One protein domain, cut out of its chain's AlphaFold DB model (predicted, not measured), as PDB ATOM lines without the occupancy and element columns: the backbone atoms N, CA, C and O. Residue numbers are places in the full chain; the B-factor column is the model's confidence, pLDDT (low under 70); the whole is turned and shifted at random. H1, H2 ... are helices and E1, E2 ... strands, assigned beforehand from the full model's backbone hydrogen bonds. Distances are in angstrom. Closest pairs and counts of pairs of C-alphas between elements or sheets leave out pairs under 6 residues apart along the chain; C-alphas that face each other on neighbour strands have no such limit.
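What this domain is: This is residues 57 to 153 of the 524 residues of an uncharacterized protein of Fibrobacter sp. UWB16 (UniProt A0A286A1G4). Two small sheets of three strands each, E2 to E4 and E5 to E7, stand next to each other in a flat domain, with the one short helix H1 between them in the middle. The two sheets come near each other at E3 and E5, through a single pair of C-alphas within 8 A, and E1 is an outlying strand near E2. The printed part has 97 residues, in the order E1 E2 E3 E4 H1 E5 E6 E7; the class is mostly strand, though under half of the residues, 46, are in named elements. Both sheets, in the orders E2 - E3 - E4 and E5 - E6 - E7, are antiparallel. The whole is only just compact, close to loose, with a radius of gyration of the C-alphas of 14.7 A and spans of 41 by 36 by 18 A.

Where its parts are: E1 is residues 61 to 64, 9.9 A long, with C-alpha 61 at (198.404, 212.472, 167.298). E2, residues 77 to 84, is 22.7 A long, and E3, residues 88 to 97, is the longest strand by residues at 28.4 A, with C-alpha 88 at (197.282, 200.901, 177.724). E4 is residues 100 to 104, 12.4 A, and H1 is residues 106 to 109, 6.0 A. E5, residues 120 to 124, measures 13.8 A; E6, residues 137 to 142, measures 16.1 A. E7, residues 148 to 151, is 9.1 A long and ends with C-alpha 151 at (172.765, 200.983, 176.999).

How they stand to each other: E1 pairs with no named strand; its closest C-alpha pair with E2 is Leu 63 and His 82, 7.1 A. E2, E3 and E4 form a meander, each strand the antiparallel neighbour of the one before, in a strongly twisted sheet. The E2 and E3 hairpin has N 80 and O 92 at 2.8 A, and the E3 and E4 hairpin has N 95 and O 102 at 2.8 A. H1 is on this sheet at a height of 7.4 A, only just over E3, where 3 of its 4 C-alphas fall. It is also on the sheet of the second meander, E5 E6 E7, at a height of 7.4 A, only just over E6, again with 3 C-alphas. H1 is too short for an O i to N i+4 pair; its one O i to N i+3 pair is within range. In that second sheet N 121 and O 140 are 2.9 A apart in the E5 and E6 hairpin, and N 151 and O 139 are 2.8 A apart in the E6 and E7 hairpin. The closest C-alphas of E3 and E5, Val 91 and Ala 124, are 6.7 A apart; E4 and E7 are apart.

The domain as a whole: The C-alphas of Lys 86 and Ala 116, the two farthest apart, are 41.3 A from each other. The printed part has no cut. The links E1 to E2 and E5 to E6 are long, with 12 residues each. Mean pLDDT of the printed part is 81.0; residues 59 to 60, 85 to 87, 127 to 136 and 152 to 153 are under 70.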
ATOM      1  N   SER A  57     193.250 211.888 162.226       73.31
ATOM      2  CA  SER A  57     193.645 212.922 163.177       73.31
ATOM      3  C   SER A  57     192.893 212.713 164.488       73.31
ATOM      4  O   SER A  57     191.667 212.818 164.534       73.31
ATOM      5  N   ILE A  58     193.635 212.436 165.555       77.44
ATOM      6  CA  ILE A  58     193.120 212.353 166.921       77.44
ATOM      7  C   ILE A  58     193.745 213.474 167.764       77.44
ATOM      8  O   ILE A  58     194.801 213.992 167.399       77.44
ATOM      9  N   PRO A  59     193.127 213.884 168.887       67.62
ATOM     10  CA  PRO A  59     193.635 214.995 169.699       67.62
ATOM     11  C   PRO A  59     195.096 214.837 170.158       67.62
ATOM     12  O   PRO A  59     195.775 215.840 170.357       67.62
ATOM     13  N   GLU A  60     195.579 213.598 170.294       65.69
ATOM     14  CA  GLU A  60     196.927 213.268 170.784       65.69
ATOM     15  C   GLU A  60     197.909 212.829 169.677       65.69
ATOM     16  O   GLU A  60     199.051 212.479 169.973       65.69
ATOM     17  N   GLY A  61     197.515 212.864 168.395       71.50
ATOM     18  CA  GLY A  61     198.404 212.472 167.298       71.50
ATOM     19  C   GLY A  61     197.718 212.035 166.001       71.50
ATOM     20  O   GLY A  61     196.591 212.418 165.689       71.50
ATOM     21  N   PHE A  62     198.439 211.233 165.217       75.19
ATOM     22  CA  PHE A  62     197.980 210.668 163.949       75.19
ATOM     23  C   PHE A  62     198.048 209.143 164.021       75.19
ATOM     24  O   PHE A  62     199.108 208.583 164.300       75.19
ATOM     25  N   LEU A  63     196.919 208.476 163.789       78.75
ATOM     26  CA  LEU A  63     196.849 207.018 163.759       78.75
ATOM     27  C   LEU A  63     196.974 206.530 162.315       78.75
ATOM     28  O   LEU A  63     196.067 206.781 161.524       78.75
ATOM     29  N   CYS A  64     198.054 205.822 161.972       77.88
ATOM     30  CA  CYS A  64     198.145 205.123 160.687       77.88
ATOM     31  C   CYS A  64     197.239 203.885 160.710       77.88
ATOM     32  O   CYS A  64     197.408 203.013 161.562       77.88
ATOM     33  N   LEU A  65     196.324 203.786 159.749       81.69
ATOM     34  CA  LEU A  65     195.548 202.574 159.514       81.69
ATOM     35  C   LEU A  65     196.252 201.713 158.461       81.69
ATOM     36  O   LEU A  65     196.874 202.239 157.541       81.69
ATOM     37  N   GLN A  66     196.178 200.386 158.604       79.25
ATOM     38  CA  GLN A  66     196.789 199.458 157.642       79.25
ATOM     39  C   GLN A  66     196.069 199.455 156.283       79.25
ATOM     40  O   GLN A  66     196.682 199.124 155.270       79.25
ATOM     41  N   GLU A  67     194.792 199.847 156.253       85.38
ATOM     42  CA  GLU A  67     193.963 199.863 155.049       85.38
ATOM     43  C   GLU A  67     193.641 201.295 154.606       85.38
ATOM     44  O   GLU A  67     193.240 202.145 155.406       85.38
ATOM     45  N   ASN A  68     193.772 201.560 153.306       89.50
ATOM     46  CA  ASN A  68     193.368 202.833 152.712       89.50
ATOM     47  C   ASN A  68     191.847 202.872 152.514       89.50
ATOM     48  O   ASN A  68     191.248 201.890 152.075       89.50
ATOM     49  N   CYS A  69     191.232 204.022 152.780       91.06
ATOM     50  CA  CYS A  69     189.825 204.268 152.475       91.06
ATOM     51  C   CYS A  69     189.685 204.614 150.986       91.06
ATOM     52  O   CYS A  69     190.290 205.562 150.481       91.06
ATOM     53  N   ASN A  70     188.897 203.823 150.267       93.19
ATOM     54  CA  ASN A  70     188.676 203.882 148.832       93.19
ATOM     55  C   ASN A  70     187.201 203.561 148.499       93.19
ATOM     56  O   ASN A  70     186.362 203.394 149.377       93.19
ATOM     57  N   ALA A  71     186.856 203.511 147.211       92.94
ATOM     58  CA  ALA A  71     185.471 203.284 146.788       92.94
ATOM     59  C   ALA A  71     184.939 201.870 147.106       92.94
ATOM     60  O   ALA A  71     183.726 201.684 147.148       92.94
ATOM     61  N   GLU A  72     185.816 200.884 147.301       92.38
ATOM     62  CA  GLU A  72     185.436 199.490 147.565       92.38
ATOM     63  C   GLU A  72     185.049 199.270 149.030       92.38
ATOM     64  O   GLU A  72     184.205 198.422 149.314       92.38
ATOM     65  N   ASN A  73     185.615 200.058 149.948       91.88
ATOM     66  CA  ASN A  73     185.305 200.020 151.377       91.88
ATOM     67  C   ASN A  73     184.532 201.251 151.875       91.88
ATOM     68  O   ASN A  73     184.460 201.498 153.080       91.88
ATOM     69  N   GLU A  74     183.903 202.010 150.974       93.38
ATOM     70  CA  GLU A  74     183.052 203.141 151.344       93.38
ATOM     71  C   GLU A  74     181.932 202.678 152.296       93.38
ATOM     72  O   GLU A  74     181.128 201.802 151.977       93.38
ATOM     73  N   GLY A  75     181.879 203.278 153.489       89.88
ATOM     74  CA  GLY A  75     180.939 202.913 154.551       89.88
ATOM     75  C   GLY A  75     181.422 201.820 155.512       89.88
ATOM     76  O   GLY A  75     180.801 201.672 156.568       89.88
ATOM     77  N   GLN A  76     182.525 201.118 155.219       92.19
ATOM     78  CA  GLN A  76     183.117 200.130 156.126       92.19
ATOM     79  C   GLN A  76     183.540 200.796 157.436       92.19
ATOM     80  O   GLN A  76     184.039 201.927 157.438       92.19
ATOM     81  N   VAL A  77     183.340 200.085 158.547       92.00
ATOM     82  CA  VAL A  77     183.827 200.474 159.872       92.00
ATOM     83  C   VAL A  77     184.934 199.522 160.300       92.00
ATOM     84  O   VAL A  77     184.795 198.312 160.156       92.00
ATOM     85  N   ILE A  78     186.028 200.076 160.815       92.38
ATOM     86  CA  ILE A  78     187.154 199.316 161.362       92.38
ATOM     87  C   ILE A  78     187.445 199.763 162.792       92.38
ATOM     88  O   ILE A  78     187.219 200.923 163.145       92.38
ATOM     89  N   ALA A  79     187.962 198.838 163.597       89.69
ATOM     90  CA  ALA A  79     188.486 199.104 164.928       89.69
ATOM     91  C   ALA A  79     190.015 199.152 164.862       89.69
ATOM     92  O   ALA A  79     190.642 198.282 164.258       89.69
ATOM     93  N   ALA A  80     190.618 200.165 165.472       86.94
ATOM     94  CA  ALA A  80     192.059 200.333 165.499       86.94
ATOM     95  C   ALA A  80     192.543 200.635 166.917       86.94
ATOM     96  O   ALA A  80     191.991 201.486 167.616       86.94
ATOM     97  N   GLU A  81     193.586 199.927 167.338       84.75
ATOM     98  CA  GLU A  81     194.184 200.090 168.657       84.75
ATOM     99  C   GLU A  81     195.195 201.243 168.643       84.75
ATOM    100  O   GLU A  81     196.139 201.268 167.852       84.75
ATOM    101  N   HIS A  82     195.002 202.208 169.534       81.44
ATOM    102  CA  HIS A  82     195.861 203.367 169.718       81.44
ATOM    103  C   HIS A  82     196.412 203.404 171.140       81.44
ATOM    104  O   HIS A  82     195.653 203.533 172.096       81.44
ATOM    105  N   GLY A  83     197.728 203.324 171.307       77.31
ATOM    106  CA  GLY A  83     198.358 203.453 172.618       77.31
ATOM    107  C   GLY A  83     199.704 202.749 172.691       77.31
ATOM    108  O   GLY A  83     200.318 202.442 171.670       77.31
ATOM    109  N   ASN A  84     200.184 202.507 173.909       74.31
ATOM    110  CA  ASN A  84     201.411 201.749 174.137       74.31
ATOM    111  C   ASN A  84     201.296 200.871 175.387       74.31
ATOM    112  O   ASN A  84     200.431 201.071 176.239       74.31
ATOM    113  N   SER A  85     202.220 199.922 175.523       69.25
ATOM    114  CA  SER A  85     202.253 198.972 176.641       69.25
ATOM    115  C   SER A  85     202.352 199.629 178.026       69.25
ATOM    116  O   SER A  85     202.004 198.999 179.021       69.25
ATOM    117  N   LYS A  86     202.799 200.892 178.111       68.81
ATOM    118  CA  LYS A  86     202.947 201.633 179.370       68.81
ATOM    119  C   LYS A  86     201.646 202.303 179.830       68.81
ATOM    120  O   LYS A  86     201.399 202.341 181.031       68.81
ATOM    121  N   TYR A  87     200.826 202.824 178.913       68.94
ATOM    122  CA  TYR A  87     199.597 203.571 179.244       68.94
ATOM    123  C   TYR A  87     198.297 202.834 178.884       68.94
ATOM    124  O   TYR A  87     197.210 203.296 179.231       68.94
ATOM    125  N   GLY A  88     198.407 201.663 178.253       70.25
ATOM    126  CA  GLY A  88     197.282 200.901 177.724       70.25
ATOM    127  C   GLY A  88     196.978 201.258 176.268       70.25
ATOM    128  O   GLY A  88     197.541 202.198 175.704       70.25
ATOM    129  N   TYR A  89     196.088 200.475 175.665       73.31
ATOM    130  CA  TYR A  89     195.609 200.660 174.297       73.31
ATOM    131  C   TYR A  89     194.158 201.133 174.343       73.31
ATOM    132  O   TYR A  89     193.355 200.546 175.051       73.31
ATOM    133  N   GLN A  90     193.803 202.177 173.607       79.56
ATOM    134  CA  GLN A  90     192.427 202.588 173.362       79.56
ATOM    135  C   GLN A  90     191.960 202.004 172.028       79.56
ATOM    136  O   GLN A  90     192.692 202.064 171.047       79.56
ATOM    137  N   VAL A  91     190.736 201.483 171.964       84.38
ATOM    138  CA  VAL A  91     190.121 201.103 170.684       84.38
ATOM    139  C   VAL A  91     189.400 202.322 170.114       84.38
ATOM    140  O   VAL A  91     188.567 202.933 170.786       84.38
ATOM    141  N   LEU A  92     189.749 202.694 168.886       88.00
ATOM    142  CA  LEU A  92     189.106 203.749 168.110       88.00
ATOM    143  C   LEU A  92     188.358 203.123 166.938       88.00
ATOM    144  O   LEU A  92     188.879 202.223 166.282       88.00
ATOM    145  N   TYR A  93     187.165 203.630 166.650       91.31
ATOM    146  CA  TYR A  93     186.352 203.157 165.537       91.31
ATOM    147  C   TYR A  93     186.352 204.189 164.418       91.31
ATOM    148  O   TYR A  93     186.216 205.389 164.650       91.31
ATOM    149  N   ALA A  94     186.511 203.729 163.184       91.81
ATOM    150  CA  ALA A  94     186.632 204.602 162.031       91.81
ATOM    151  C   ALA A  94     185.750 204.133 160.890       91.81
ATOM    152  O   ALA A  94     185.766 202.955 160.552       91.81
ATOM    153  N   ARG A  95     185.021 205.058 160.263       93.25
ATOM    154  CA  ARG A  95     184.222 204.795 159.065       93.25
ATOM    155  C   ARG A  95     184.849 205.446 157.843       93.25
ATOM    156  O   ARG A  95     185.127 206.650 157.868       93.25
ATOM    157  N   CYS A  96     185.013 204.675 156.776       94.00
ATOM    158  CA  CYS A  96     185.460 205.188 155.488       94.00
ATOM    159  C   CYS A  96     184.341 206.027 154.852       94.00
ATOM    160  O   CYS A  96     183.218 205.547 154.675       94.00
ATOM    161  N   LYS A  97     184.629 207.304 154.578       93.88
ATOM    162  CA  LYS A  97     183.727 208.240 153.903       93.88
ATOM    163  C   LYS A  97     184.497 209.096 152.911       93.88
ATOM    164  O   LYS A  97     185.398 209.835 153.300       93.88
ATOM    165  N   GLN A  98     184.085 209.059 151.650       92.25
ATOM    166  CA  GLN A  98     184.619 209.895 150.574       92.25
ATOM    167  C   GLN A  98     186.146 209.778 150.426       92.25
ATOM    168  O   GLN A  98     186.834 210.771 150.185       92.25
ATOM    169  N   GLY A  99     186.686 208.567 150.584       90.81
ATOM    170  CA  GLY A  99     188.128 208.319 150.478       90.81
ATOM    171  C   GLY A  99     188.953 208.794 151.683       90.81
ATOM    172  O   GLY A  99     190.163 208.980 151.565       90.81
ATOM    173  N   SER A 100     188.328 209.036 152.840       90.00
ATOM    174  CA  SER A 100     189.021 209.295 154.108       90.00
ATOM    175  C   SER A 100     188.369 208.578 155.293       90.00
ATOM    176  O   SER A 100     187.149 208.433 155.367       90.00
ATOM    177  N   TRP A 101     189.186 208.140 156.252       91.94
ATOM    178  CA  TRP A 101     188.707 207.546 157.499       91.94
ATOM    179  C   TRP A 101     188.253 208.633 158.475       91.94
ATOM    180  O   TRP A 101     188.999 209.559 158.790       91.94
ATOM    181  N   THR A 102     187.022 208.515 158.969       91.19
ATOM    182  CA  THR A 102     186.430 209.447 159.938       91.19
ATOM    183  C   THR A 102     186.153 208.728 161.248       91.19
ATOM    184  O   THR A 102     185.575 207.645 161.236       91.19
ATOM    185  N   ASN A 103     186.567 209.317 162.372       89.12
ATOM    186  CA  ASN A 103     186.297 208.755 163.694       89.12
ATOM    187  C   ASN A 103     184.779 208.693 163.931       89.12
ATOM    188  O   ASN A 103     184.057 209.648 163.627       89.12
ATOM    189  N   VAL A 104     184.308 207.568 164.448       91.56
ATOM    190  CA  VAL A 104     182.906 207.315 164.767       91.56
ATOM    191  C   VAL A 104     182.803 206.698 166.153       91.56
ATOM    192  O   VAL A 104     183.753 206.129 166.681       91.56
ATOM    193  N   GLU A 105     181.626 206.818 166.748       89.69
ATOM    194  CA  GLU A 105     181.329 206.150 168.010       89.69
ATOM    195  C   GLU A 105     181.342 204.616 167.842       89.69
ATOM    196  O   GLU A 105     181.016 204.129 166.753       89.69
ATOM    197  N   PRO A 106     181.648 203.837 168.898       89.50
ATOM    198  CA  PRO A 106     181.805 202.381 168.802       89.50
ATOM    199  C   PRO A 106     180.581 201.649 168.247       89.50
ATOM    200  O   PRO A 106     180.723 200.702 167.479       89.50
ATOM    201  N   TRP A 107     179.369 202.141 168.532       90.69
ATOM    202  CA  TRP A 107     178.128 201.570 167.996       90.69
ATOM    203  C   TRP A 107     178.075 201.513 166.469       90.69
ATOM    204  O   TRP A 107     177.280 200.768 165.906       90.69
ATOM    205  N   ALA A 108     178.897 202.303 165.777       90.50
ATOM    206  CA  ALA A 108     178.974 202.298 164.328       90.50
ATOM    207  C   ALA A 108     179.473 200.964 163.751       90.50
ATOM    208  O   ALA A 108     179.226 200.732 162.567       90.50
ATOM    209  N   ALA A 109     180.169 200.142 164.547       90.88
ATOM    210  CA  ALA A 109     180.616 198.801 164.168       90.88
ATOM    211  C   ALA A 109     179.506 197.741 164.247       90.88
ATOM    212  O   ALA A 109     179.618 196.691 163.620       90.88
ATOM    213  N   CYS A 110     178.406 198.037 164.942       91.94
ATOM    214  CA  CYS A 110     177.267 197.139 165.039       91.94
ATOM    215  C   CYS A 110     176.510 197.059 163.704       91.94
ATOM    216  O   CYS A 110     175.986 198.067 163.213       91.94
ATOM    217  N   ASP A 111     176.419 195.856 163.130       88.62
ATOM    218  CA  ASP A 111     175.711 195.622 161.868       88.62
ATOM    219  C   ASP A 111     174.221 195.963 161.997       88.62
ATOM    220  O   ASP A 111     173.562 195.603 162.963       88.62
ATOM    221  N   THR A 112     173.678 196.669 161.010       88.06
ATOM    222  CA  THR A 112     172.256 197.042 160.963       88.06
ATOM    223  C   THR A 112     171.461 196.204 159.962       88.06
ATOM    224  O   THR A 112     170.242 196.356 159.861       88.06
ATOM    225  N   ALA A 113     172.116 195.318 159.208       88.12
ATOM    226  CA  ALA A 113     171.460 194.447 158.249       88.12
ATOM    227  C   ALA A 113     170.779 193.268 158.960       88.12
ATOM    228  O   ALA A 113     171.416 192.445 159.605       88.12
ATOM    229  N   GLY A 114     169.456 193.167 158.810       86.25
ATOM    230  CA  GLY A 114     168.688 192.028 159.322       86.25
ATOM    231  C   GLY A 114     168.426 192.031 160.830       86.25
ATOM    232  O   GLY A 114     167.863 191.057 161.320       86.25
ATOM    233  N   VAL A 115     168.774 193.107 161.543       88.00
ATOM    234  CA  VAL A 115     168.487 193.257 162.978       88.00
ATOM    235  C   VAL A 115     167.083 193.823 163.227       88.00
ATOM    236  O   VAL A 115     166.587 194.674 162.481       88.00
ATOM    237  N   ALA A 116     166.429 193.343 164.280       85.50
ATOM    238  CA  ALA A 116     165.131 193.805 164.758       85.50
ATOM    239  C   ALA A 116     165.283 194.776 165.939       85.50
ATOM    240  O   ALA A 116     166.284 194.782 166.655       85.50
ATOM    241  N   VAL A 117     164.273 195.629 166.158       81.25
ATOM    242  CA  VAL A 117     164.236 196.512 167.339       81.25
ATOM    243  C   VAL A 117     164.301 195.655 168.603       81.25
ATOM    244  O   VAL A 117     163.440 194.801 168.799       81.25
ATOM    245  N   GLY A 118     165.299 195.912 169.451       74.62
ATOM    246  CA  GLY A 118     165.587 195.117 170.648       74.62
ATOM    247  C   GLY A 118     166.861 194.267 170.562       74.62
ATOM    248  O   GLY A 118     167.371 193.867 171.607       74.62
ATOM    249  N   ASP A 119     167.411 194.049 169.362       78.12
ATOM    250  CA  ASP A 119     168.658 193.297 169.191       78.12
ATOM    251  C   ASP A 119     169.833 194.003 169.874       78.12
ATOM    252  O   ASP A 119     169.891 195.234 169.937       78.12
ATOM    253  N   THR A 120     170.780 193.220 170.394       84.31
ATOM    254  CA  THR A 120     171.922 193.726 171.164       84.31
ATOM    255  C   THR A 120     173.240 193.550 170.428       84.31
ATOM    256  O   THR A 120     173.480 192.509 169.822       84.31
ATOM    257  N   CYS A 121     174.128 194.529 170.569       89.00
ATOM    258  CA  CYS A 121     175.501 194.500 170.079       89.00
ATOM    259  C   CYS A 121     176.454 194.907 171.211       89.00
ATOM    260  O   CYS A 121     176.077 195.690 172.085       89.00
ATOM    261  N   SER A 122     177.679 194.386 171.214       86.44
ATOM    262  CA  SER A 122     178.708 194.768 172.183       86.44
ATOM    263  C   SER A 122     180.019 195.059 171.478       86.44
ATOM    264  O   SER A 122     180.482 194.230 170.701       86.44
ATOM    265  N   GLU A 123     180.635 196.188 171.805       87.44
ATOM    266  CA  GLU A 123     181.875 196.649 171.182       87.44
ATOM    267  C   GLU A 123     182.902 197.023 172.246       87.44
ATOM    268  O   GLU A 123     182.555 197.490 173.333       87.44
ATOM    269  N   ALA A 124     184.179 196.781 171.963       80.81
ATOM    270  CA  ALA A 124     185.254 197.032 172.912       80.81
ATOM    271  C   ALA A 124     185.514 198.539 173.039       80.81
ATOM    272  O   ALA A 124     185.909 199.208 172.091       80.81
ATOM    273  N   THR A 125     185.350 199.090 174.239       75.81
ATOM    274  CA  THR A 125     185.519 200.521 174.520       75.81
ATOM    275  C   THR A 125     186.606 200.720 175.558       75.81
ATOM    276  O   THR A 125     186.349 201.147 176.682       75.81
ATOM    277  N   PHE A 126     187.838 200.359 175.215       71.69
ATOM    278  CA  PHE A 126     188.937 200.435 176.169       71.69
ATOM    279  C   PHE A 126     189.202 201.895 176.576       71.69
ATOM    280  O   PHE A 126     189.638 202.707 175.761       71.69
ATOM    281  N   LYS A 127     188.948 202.242 177.843       58.31
ATOM    282  CA  LYS A 127     189.308 203.534 178.448       58.31
ATOM    283  C   LYS A 127     190.246 203.291 179.640       58.31
ATOM    284  O   LYS A 127     189.783 202.938 180.713       58.31
ATOM    285  N   GLY A 128     191.551 203.441 179.381       46.25
ATOM    286  CA  GLY A 128     192.728 203.540 180.270       46.25
ATOM    287  C   GLY A 128     192.697 203.085 181.745       46.25
ATOM    288  O   GLY A 128     191.890 203.545 182.546       46.25
ATOM    289  N   GLY A 129     193.724 202.313 182.135       44.09
ATOM    290  CA  GLY A 129     194.142 202.077 183.527       44.09
ATOM    291  C   GLY A 129     194.955 200.783 183.696       44.09
ATOM    292  O   GLY A 129     194.493 199.710 183.329       44.09
ATOM    293  N   PHE A 130     196.177 200.878 184.223       45.47
ATOM    294  CA  PHE A 130     197.146 199.780 184.364       45.47
ATOM    295  C   PHE A 130     196.630 198.605 185.240       45.47
ATOM    296  O   PHE A 130     195.993 198.824 186.268       45.47
ATOM    297  N   GLN A 131     197.031 197.378 184.869       45.41
ATOM    298  CA  GLN A 131     197.201 196.170 185.710       45.41
ATOM    299  C   GLN A 131     196.109 195.093 185.871       45.41
ATOM    300  O   GLN A 131     196.375 194.109 186.558       45.41
ATOM    301  N   PHE A 132     194.974 195.134 185.172       45.09
ATOM    302  CA  PHE A 132     194.146 193.923 185.022       45.09
ATOM    303  C   PHE A 132     193.615 193.838 183.596       45.09
ATOM    304  O   PHE A 132     192.882 194.721 183.168       45.09
ATOM    305  N   GLY A 133     194.004 192.794 182.855       49.66
ATOM    306  CA  GLY A 133     193.630 192.533 181.457       49.66
ATOM    307  C   GLY A 133     192.125 192.332 181.249       49.66
ATOM    308  O   GLY A 133     191.650 191.231 180.985       49.66
ATOM    309  N   GLY A 134     191.346 193.395 181.417       54.75
ATOM    310  CA  GLY A 134     189.923 193.439 181.155       54.75
ATOM    311  C   GLY A 134     189.617 194.351 179.994       54.75
ATOM    312  O   GLY A 134     189.718 195.565 180.133       54.75
ATOM    313  N   SER A 135     189.180 193.777 178.878       58.72
ATOM    314  CA  SER A 135     188.390 194.522 177.909       58.72
ATOM    315  C   SER A 135     187.128 195.045 178.604       58.72
ATOM    316  O   SER A 135     186.395 194.293 179.252       58.72
ATOM    317  N   THR A 136     186.901 196.353 178.520       68.31
ATOM    318  CA  THR A 136     185.597 196.954 178.808       68.31
ATOM    319  C   THR A 136     184.806 196.956 177.506       68.31
ATOM    320  O   THR A 136     185.333 197.360 176.472       68.31
ATOM    321  N   HIS A 137     183.573 196.453 177.542       77.50
ATOM    322  CA  HIS A 137     182.657 196.496 176.405       77.50
ATOM    323  C   HIS A 137     181.555 197.514 176.694       77.50
ATOM    324  O   HIS A 137     181.005 197.515 177.799       77.50
ATOM    325  N   ALA A 138     181.220 198.339 175.708       82.81
ATOM    326  CA  ALA A 138     179.955 199.055 175.687       82.81
ATOM    327  C   ALA A 138     178.902 198.173 175.018       82.81
ATOM    328  O   ALA A 138     179.194 197.450 174.062       82.81
ATOM    329  N   TYR A 139     177.680 198.230 175.536       83.69
ATOM    330  CA  TYR A 139     176.550 197.471 175.021       83.69
ATOM    331  C   TYR A 139     175.556 198.425 174.374       83.69
ATOM    332  O   TYR A 139     175.269 199.503 174.892       83.69
ATOM    333  N   TYR A 140     175.005 198.005 173.248       87.94
ATOM    334  CA  TYR A 140     174.087 198.788 172.442       87.94
ATOM    335  C   TYR A 140     172.821 197.985 172.169       87.94
ATOM    336  O   TYR A 140     172.878 196.764 172.026       87.94
ATOM    337  N   ILE A 141     171.681 198.672 172.073       85.44
ATOM    338  CA  ILE A 141     170.411 198.095 171.620       85.44
ATOM    339  C   ILE A 141     169.927 198.787 170.357       85.44
ATOM    340  O   ILE A 141     169.975 200.019 170.251       85.44
ATOM    341  N   TYR A 142     169.458 197.996 169.398       89.44
ATOM    342  CA  TYR A 142     168.928 198.512 168.152       89.44
ATOM    343  C   TYR A 142     167.567 199.165 168.401       89.44
ATOM    344  O   TYR A 142     166.609 198.519 168.832       89.44
ATOM    345  N   ALA A 143     167.484 200.468 168.139       84.69
ATOM    346  CA  ALA A 143     166.295 201.284 168.375       84.69
ATOM    347  C   ALA A 143     165.440 201.494 167.111       84.69
ATOM    348  O   ALA A 143     164.421 202.180 167.188       84.69
ATOM    349  N   GLY A 144     165.838 200.911 165.974       87.00
ATOM    350  CA  GLY A 144     165.214 201.120 164.665       87.00
ATOM    351  C   GLY A 144     165.951 202.152 163.808       87.00
ATOM    352  O   GLY A 144     166.811 202.885 164.292       87.00
ATOM    353  N   ASP A 145     165.629 202.186 162.512       89.25
ATOM    354  CA  ASP A 145     166.115 203.179 161.537       89.25
ATOM    355  C   ASP A 145     167.648 203.320 161.447       89.25
ATOM    356  O   ASP A 145     168.184 204.396 161.181       89.25
ATOM    357  N   GLY A 146     168.379 202.225 161.676       85.81
ATOM    358  CA  GLY A 146     169.847 202.225 161.655       85.81
ATOM    359  C   GLY A 146     170.490 202.842 162.903       85.81
ATOM    360  O   GLY A 146     171.691 203.111 162.895       85.81
ATOM    361  N   VAL A 147     169.710 203.082 163.962       88.38
ATOM    362  CA  VAL A 147     170.176 203.713 165.198       88.38
ATOM    363  C   VAL A 147     170.392 202.671 166.289       88.38
ATOM    364  O   VAL A 147     169.467 201.986 166.726       88.38
ATOM    365  N   TRP A 148     171.621 202.625 166.788       90.50
ATOM    366  CA  TRP A 148     172.002 201.922 168.005       90.50
ATOM    367  C   TRP A 148     172.026 202.911 169.169       90.50
ATOM    368  O   TRP A 148     172.589 204.001 169.052       90.50
ATOM    369  N   LYS A 149     171.401 202.558 170.293       87.56
ATOM    370  CA  LYS A 149     171.470 203.347 171.528       87.56
ATOM    371  C   LYS A 149     172.401 202.658 172.504       87.56
ATOM    372  O   LYS A 149     172.220 201.472 172.770       87.56
ATOM    373  N   GLU A 150     173.371 203.404 173.026       85.69
ATOM    374  CA  GLU A 150     174.197 202.919 174.127       85.69
ATOM    375  C   GLU A 150     173.285 202.621 175.304       85.69
ATOM    376  O   GLU A 150     172.557 203.488 175.795       85.69
ATOM    377  N   ILE A 151     173.294 201.361 175.713       81.56
ATOM    378  CA  ILE A 151     172.765 200.983 176.999       81.56
ATOM    379  C   ILE A 151     173.937 201.237 177.929       81.56
ATOM    380  O   ILE A 151     174.804 200.380 178.115       81.56
ATOM    381  N   GLU A 152     173.955 202.434 178.526       69.12
ATOM    382  CA  GLU A 152     174.599 202.581 179.829       69.12
ATOM    383  C   GLU A 152     174.116 201.378 180.639       69.12
ATOM    384  O   GLU A 152     172.949 201.016 180.495       69.12
ATOM    385  N   LEU A 153     174.975 200.675 181.378       60.41
ATOM    386  CA  LEU A 153     174.530 199.577 182.238       60.41
ATOM    387  C   LEU A 153     173.603 200.185 183.302       60.41
ATOM    388  O   LEU A 153     174.003 200.434 184.434       60.41
TER     389      LEU A 153